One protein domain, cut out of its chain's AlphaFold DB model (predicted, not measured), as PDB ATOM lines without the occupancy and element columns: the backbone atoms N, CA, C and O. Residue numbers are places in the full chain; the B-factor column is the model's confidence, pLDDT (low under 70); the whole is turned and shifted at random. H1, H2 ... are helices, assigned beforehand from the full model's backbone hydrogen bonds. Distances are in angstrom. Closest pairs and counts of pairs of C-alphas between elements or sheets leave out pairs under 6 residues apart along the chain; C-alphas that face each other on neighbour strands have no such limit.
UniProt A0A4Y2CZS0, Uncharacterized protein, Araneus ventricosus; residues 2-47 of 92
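AT A GLANCE: This is residues 2 to 47 of the 92 residues of an uncharacterized protein of Araneus ventricosus (UniProt A0A4Y2CZS0). Three short helices, H2, H3 and H4, follow one another round a small horseshoe, and the first and longest helix, H1, lies inside its mouth. H2 packs on one side of H1 and H4 on the other, while H3 stands across the bend of the horseshoe, near H1 without touching it, and the last printed residues come back toward the first. The printed part has 46 residues with four named helices, in the order H1, H2, H3, H4, and no named strand; the class is all helix. It is compact, with a radius of gyration of the C-alphas of 9.8 A, and its C-alphas span 24 by 23 by 15 A, a rounded outline.

IN THESE COORDINATES: Start at Asn 2 and go on to C-alpha 6 at (-28.329, -9.046, 9.916), where H1, residues 6 to 14, begins; it runs 12.0 A from first to last C-alpha. Next find H2, residues 20 to 24, a helix of five residues that measures 6.1 A. Then look for C-alpha 30 at (-12.644, -11.118, 25.011), from which H3, residues 30 to 37, runs 10.6 A. Two residues later comes H4, residues 40 to 45, 9.1 A long, which ends at C-alpha 45 at (-26.790, -3.892, 11.884).

HOW THE PARTS SIT: Begin with H1, the longest helix. It touches H2, and their closest C-alphas, those of His 12 and Val 20, are 7.1 A apart. H1 and H3 are near each other, with no pair of C-alphas within 8 A but 5 pairs within 10 A. H1 touches H4, with the closest C-alphas, those of Ala 7 and Leu 45, 5.0 A apart; the two run opposite ways at a steep tilt of 46 degrees. H3 and H4 are close but not clearly touching: their closest C-alphas, those of Leu 36 and Phe 42, are 6.5 A apart, and their lines are about perpendicular, at 78 degrees. H2 is apart from both H3 and H4. Read the backbone N and O atoms of H1, H2, H3 and H4, and you find every O i to N i+4 pair within hydrogen-bond range.

THE WHOLE: The two C-alphas farthest apart are those of Arg 17 and Arg 47, at 25.0 A, while the first and last printed C-alphas, those of Asn 2 and Arg 47, are 9.3 A apart. The printed part has no cut, and the links H1 to H2, H2 to H3 and H3 to H4 are tight. The mean pLDDT of the printed part is 83.5; look for values under 70 at residues 24 to 28, of which residue 24 belongs to H2.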
ATOM      1  N   ASN A   2     -31.512 -11.667  17.712       78.69
ATOM      2  CA  ASN A   2     -32.241 -12.318  16.621       78.69
ATOM      3  C   ASN A   2     -31.312 -13.180  15.765       78.69
ATOM      4  O   ASN A   2     -30.470 -12.660  15.037       78.69
ATOM      5  N   LYS A   3     -31.525 -14.499  15.824       78.56
ATOM      6  CA  LYS A   3     -30.731 -15.526  15.132       78.56
ATOM      7  C   LYS A   3     -30.866 -15.483  13.603       78.56
ATOM      8  O   LYS A   3     -30.042 -16.062  12.912       78.56
ATOM      9  N   ASN A   4     -31.862 -14.770  13.082       81.50
ATOM     10  CA  ASN A   4     -32.054 -14.541  11.647       81.50
ATOM     11  C   ASN A   4     -31.763 -13.080  11.257       81.50
ATOM     12  O   ASN A   4     -32.017 -12.667  10.129       81.50
ATOM     13  N   GLY A   5     -31.282 -12.267  12.203       85.94
ATOM     14  CA  GLY A   5     -31.017 -10.849  12.000       85.94
ATOM     15  C   GLY A   5     -29.689 -10.584  11.279       85.94
ATOM     16  O   GLY A   5     -28.772 -11.407  11.334       85.94
ATOM     17  N   PRO A   6     -29.539  -9.402  10.657       89.94
ATOM     18  CA  PRO A   6     -28.329  -9.046   9.916       89.94
ATOM     19  C   PRO A   6     -27.074  -9.026  10.801       89.94
ATOM     20  O   PRO A   6     -26.009  -9.444  10.358       89.94
ATOM     21  N   ALA A   7     -27.196  -8.632  12.074       88.50
ATOM     22  CA  ALA A   7     -26.092  -8.672  13.032       88.50
ATOM     23  C   ALA A   7     -25.598 -10.104  13.325       88.50
ATOM     24  O   ALA A   7     -24.395 -10.318  13.461       88.50
ATOM     25  N   PHE A   8     -26.499 -11.092  13.380       86.06
ATOM     26  CA  PHE A   8     -26.127 -12.496  13.596       86.06
ATOM     27  C   PHE A   8     -25.410 -13.071  12.371       86.06
ATOM     28  O   PHE A   8     -24.357 -13.695  12.500       86.06
ATOM     29  N   LYS A   9     -25.937 -12.795  11.170       89.44
ATOM     30  CA  LYS A   9     -25.292 -13.186   9.909       89.44
ATOM     31  C   LYS A   9     -23.889 -12.582   9.793       89.44
ATOM     32  O   LYS A   9     -22.940 -13.290   9.477       89.44
ATOM     33  N   TYR A  10     -23.749 -11.305  10.142       90.94
ATOM     34  CA  TYR A  10     -22.464 -10.618  10.121       90.94
ATOM     35  C   TYR A  10     -21.442 -11.215  11.095       90.94
ATOM     36  O   TYR A  10     -20.280 -11.366  10.738       90.94
ATOM     37  N   GLN A  11     -21.855 -11.602  12.307       86.00
ATOM     38  CA  GLN A  11     -20.960 -12.291  13.246       86.00
ATOM     39  C   GLN A  11     -20.459 -13.628  12.691       86.00
ATOM     40  O   GLN A  11     -19.283 -13.944  12.853       86.00
ATOM     41  N   HIS A  12     -21.323 -14.389  12.014       85.50
ATOM     42  CA  HIS A  12     -20.940 -15.649  11.375       85.50
ATOM     43  C   HIS A  12     -19.934 -15.441  10.235       85.50
ATOM     44  O   HIS A  12     -18.956 -16.173  10.130       85.50
ATOM     45  N   GLU A  13     -20.147 -14.423   9.398       89.31
ATOM     46  CA  GLU A  13     -19.226 -14.067   8.309       89.31
ATOM     47  C   GLU A  13     -17.884 -13.540   8.831       89.31
ATOM     48  O   GLU A  13     -16.830 -13.892   8.304       89.31
ATOM     49  N   LYS A  14     -17.912 -12.714   9.884       89.06
ATOM     50  CA  LYS A  14     -16.719 -12.098  10.472       89.06
ATOM     51  C   LYS A  14     -15.867 -13.095  11.255       89.06
ATOM     52  O   LYS A  14     -14.642 -13.012  11.237       89.06
ATOM     53  N   PHE A  15     -16.506 -14.057  11.916       87.44
ATOM     54  CA  PHE A  15     -15.837 -15.084  12.704       87.44
ATOM     55  C   PHE A  15     -16.162 -16.485  12.168       87.44
ATOM     56  O   PHE A  15     -16.796 -17.273  12.868       87.44
ATOM     57  N   PRO A  16     -15.668 -16.863  10.974       83.81
ATOM     58  CA  PRO A  16     -16.009 -18.141  10.339       83.81
ATOM     59  C   PRO A  16     -15.515 -19.365  11.130       83.81
ATOM     60  O   PRO A  16     -15.951 -20.486  10.895       83.81
ATOM     61  N   ARG A  17     -14.595 -19.159  12.084       84.75
ATOM     62  CA  ARG A  17     -14.097 -20.194  13.005       84.75
ATOM     63  C   ARG A  17     -15.008 -20.420  14.217       84.75
ATOM     64  O   ARG A  17     -14.787 -21.369  14.967       84.75
ATOM     65  N   LEU A  18     -15.991 -19.547  14.456       81.38
ATOM     66  CA  LEU A  18     -16.994 -19.755  15.495       81.38
ATOM     67  C   LEU A  18     -18.104 -20.646  14.949       81.38
ATOM     68  O   LEU A  18     -18.740 -20.346  13.944       81.38
ATOM     69  N   SER A  19     -18.379 -21.735  15.657       80.31
ATOM     70  CA  SER A  19     -19.556 -22.555  15.388       80.31
ATOM     71  C   SER A  19     -20.836 -21.744  15.600       80.31
ATOM     72  O   SER A  19     -20.930 -20.969  16.554       80.31
ATOM     73  N   VAL A  20     -21.862 -22.020  14.794       74.06
ATOM     74  CA  VAL A  20     -23.196 -21.407  14.907       74.06
ATOM     75  C   VAL A  20     -23.767 -21.493  16.332       74.06
ATOM     76  O   VAL A  20     -24.431 -20.554  16.767       74.06
ATOM     77  N   SER A  21     -23.507 -22.575  17.078       78.19
ATOM     78  CA  SER A  21     -23.931 -22.730  18.483       78.19
ATOM     79  C   SER A  21     -23.323 -21.664  19.398       78.19
ATOM     80  O   SER A  21     -24.065 -20.944  20.054       78.19
ATOM     81  N   LYS A  22     -22.001 -21.470  19.353       77.44
ATOM     82  CA  LYS A  22     -21.294 -20.423  20.114       77.44
ATOM     83  C   LYS A  22     -21.818 -19.017  19.817       77.44
ATOM     84  O   LYS A  22     -22.006 -18.235  20.740       77.44
ATOM     85  N   ILE A  23     -22.129 -18.712  18.554       73.25
ATOM     86  CA  ILE A  23     -22.733 -17.419  18.181       73.25
ATOM     87  C   ILE A  23     -24.167 -17.314  18.735       73.25
ATOM     88  O   ILE A  23     -24.552 -16.274  19.264       73.25
ATOM     89  N   LYS A  24     -24.964 -18.392  18.671       69.75
ATOM     90  CA  LYS A  24     -26.334 -18.433  19.225       69.75
ATOM     91  C   LYS A  24     -26.371 -18.271  20.743       69.75
ATOM     92  O   LYS A  24     -27.311 -17.660  21.243       69.75
ATOM     93  N   GLU A  25     -25.392 -18.832  21.438       69.88
ATOM     94  CA  GLU A  25     -25.244 -18.757  22.893       69.88
ATOM     95  C   GLU A  25     -24.559 -17.456  23.342       69.88
ATOM     96  O   GLU A  25     -24.442 -17.207  24.536       69.88
ATOM     97  N   GLY A  26     -24.116 -16.604  22.406       68.00
ATOM     98  CA  GLY A  26     -23.390 -15.374  22.733       68.00
ATOM     99  C   GLY A  26     -21.995 -15.627  23.316       68.00
ATOM    100  O   GLY A  26     -21.387 -14.716  23.874       68.00
ATOM    101  N   VAL A  27     -21.466 -16.846  23.173       67.44
ATOM    102  CA  VAL A  27     -20.153 -17.257  23.676       67.44
ATOM    103  C   VAL A  27     -19.082 -16.700  22.747       67.44
ATOM    104  O   VAL A  27     -18.707 -17.304  21.742       67.44
ATOM    105  N   SER A  28     -18.606 -15.510  23.092       69.06
ATOM    106  CA  SER A  28     -17.485 -14.840  22.434       69.06
ATOM    107  C   SER A  28     -16.349 -14.655  23.432       69.06
ATOM    108  O   SER A  28     -16.580 -14.342  24.598       69.06
ATOM    109  N   VAL A  29     -15.107 -14.837  22.987       72.56
ATOM    110  CA  VAL A  29     -13.941 -14.546  23.834       72.56
ATOM    111  C   VAL A  29     -13.625 -13.050  23.809       72.56
ATOM    112  O   VAL A  29     -13.939 -12.357  22.840       72.56
ATOM    113  N   GLY A  30     -12.958 -12.546  24.851       77.62
ATOM    114  CA  GLY A  30     -12.644 -11.118  25.011       77.62
ATOM    115  C   GLY A  30     -12.109 -10.413  23.747       77.62
ATOM    116  O   GLY A  30     -12.619  -9.343  23.413       77.62
ATOM    117  N   PRO A  31     -11.151 -10.989  22.990       83.25
ATOM    118  CA  PRO A  31     -10.667 -10.387  21.743       83.25
ATOM    119  C   PRO A  31     -11.750 -10.176  20.671       83.25
ATOM    120  O   PRO A  31     -11.779  -9.125  20.039       83.25
ATOM    121  N   GLN A  32     -12.673 -11.128  20.503       84.94
ATOM    122  CA  GLN A  32     -13.758 -11.044  19.512       84.94
ATOM    123  C   GLN A  32     -14.770  -9.959  19.889       84.94
ATOM    124  O   GLN A  32     -15.228  -9.200  19.037       84.94
ATOM    125  N   ILE A  33     -15.072  -9.844  21.185       83.00
ATOM    126  CA  ILE A  33     -15.937  -8.788  21.720       83.00
ATOM    127  C   ILE A  33     -15.299  -7.413  21.480       83.00
ATOM    128  O   ILE A  33     -15.952  -6.513  20.953       83.00
ATOM    129  N   LYS A  34     -14.002  -7.263  21.786       84.88
ATOM    130  CA  LYS A  34     -13.248  -6.023  21.523       84.88
ATOM    131  C   LYS A  34     -13.251  -5.652  20.041       84.88
ATOM    132  O   LYS A  34     -13.358  -4.474  19.705       84.88
ATOM    133  N   GLU A  35     -13.153  -6.637  19.154       89.25
ATOM    134  CA  GLU A  35     -13.220  -6.413  17.711       89.25
ATOM    135  C   GLU A  35     -14.610  -5.948  17.254       89.25
ATOM    136  O   GLU A  35     -14.712  -5.045  16.423       89.25
ATOM    137  N   LEU A  36     -15.686  -6.504  17.821       89.31
ATOM    138  CA  LEU A  36     -17.052  -6.046  17.553       89.31
ATOM    139  C   LEU A  36     -17.309  -4.633  18.092       89.31
ATOM    140  O   LEU A  36     -17.970  -3.845  17.421       89.31
ATOM    141  N   PHE A  37     -16.769  -4.280  19.262       87.94
ATOM    142  CA  PHE A  37     -16.888  -2.924  19.810       87.94
ATOM    143  C   PHE A  37     -16.237  -1.861  18.927       87.94
ATOM    144  O   PHE A  37     -16.751  -0.750  18.819       87.94
ATOM    145  N   ARG A  38     -15.127  -2.205  18.269       89.06
ATOM    146  CA  ARG A  38     -14.420  -1.309  17.344       89.06
ATOM    147  C   ARG A  38     -15.050  -1.249  15.956       89.06
ATOM    148  O   ARG A  38     -14.604  -0.456  15.134       89.06
ATOM    149  N   ASP A  39     -16.056  -2.075  15.680       91.94
ATOM    150  CA  ASP A  39     -16.662  -2.166  14.362       91.94
ATOM    151  C   ASP A  39     -17.964  -1.352  14.260       91.94
ATOM    152  O   ASP A  39     -19.041  -1.817  14.657       91.94
ATOM    153  N   PRO A  40     -17.925  -0.150  13.658       90.56
ATOM    154  CA  PRO A  40     -19.121   0.661  13.487       90.56
ATOM    155  C   PRO A  40     -20.137   0.018  12.534       90.56
ATOM    156  O   PRO A  40     -21.322   0.352  12.607       90.56
ATOM    157  N   LYS A  41     -19.718  -0.898  11.644       91.81
ATOM    158  CA  LYS A  41     -20.645  -1.623  10.763       91.81
ATOM    159  C   LYS A  41     -21.529  -2.538  11.591       91.81
ATOM    160  O   LYS A  41     -22.737  -2.527  11.391       91.81
ATOM    161  N   PHE A  42     -20.962  -3.236  12.574       90.25
ATOM    162  CA  PHE A  42     -21.732  -4.115  13.449       90.25
ATOM    163  C   PHE A  42     -22.842  -3.354  14.186       90.25
ATOM    164  O   PHE A  42     -24.004  -3.753  14.124       90.25
ATOM    165  N   LYS A  43     -22.526  -2.193  14.780       89.31
ATOM    166  CA  LYS A  43     -23.518  -1.361  15.488       89.31
ATOM    167  C   LYS A  43     -24.662  -0.879  14.584       89.31
ATOM    168  O   LYS A  43     -25.783  -0.724  15.063       89.31
ATOM    169  N   LYS A  44     -24.414  -0.670  13.284       92.12
ATOM    170  CA  LYS A  44     -25.450  -0.301  12.296       92.12
ATOM    171  C   LYS A  44     -26.397  -1.453  11.946       92.12
ATOM    172  O   LYS A  44     -27.507  -1.195  11.498       92.12
ATOM    173  N   LEU A  45     -25.974  -2.702  12.145       92.00
ATOM    174  CA  LEU A  45     -26.790  -3.892  11.884       92.00
ATOM    175  C   LEU A  45     -27.695  -4.264  13.069       92.00
ATOM    176  O   LEU A  45     -28.564  -5.125  12.933       92.00
ATOM    177  N   LEU A  46     -27.496  -3.640  14.233       89.62
ATOM    178  CA  LEU A  46     -28.329  -3.848  15.413       89.62
ATOM    179  C   LEU A  46     -29.651  -3.089  15.281       89.62
ATOM    180  O   LEU A  46     -29.680  -1.912  14.920       89.62
ATOM    181  N   ARG A  47     -30.760  -3.740  15.642       88.31
ATOM    182  CA  ARG A  47     -32.063  -3.065  15.767       88.31
ATOM    183  C   ARG A  47     -32.113  -2.235  17.046       88.31
ATOM    184  O   ARG A  47     -31.328  -2.465  17.958       88.31
TER     185      ARG A  47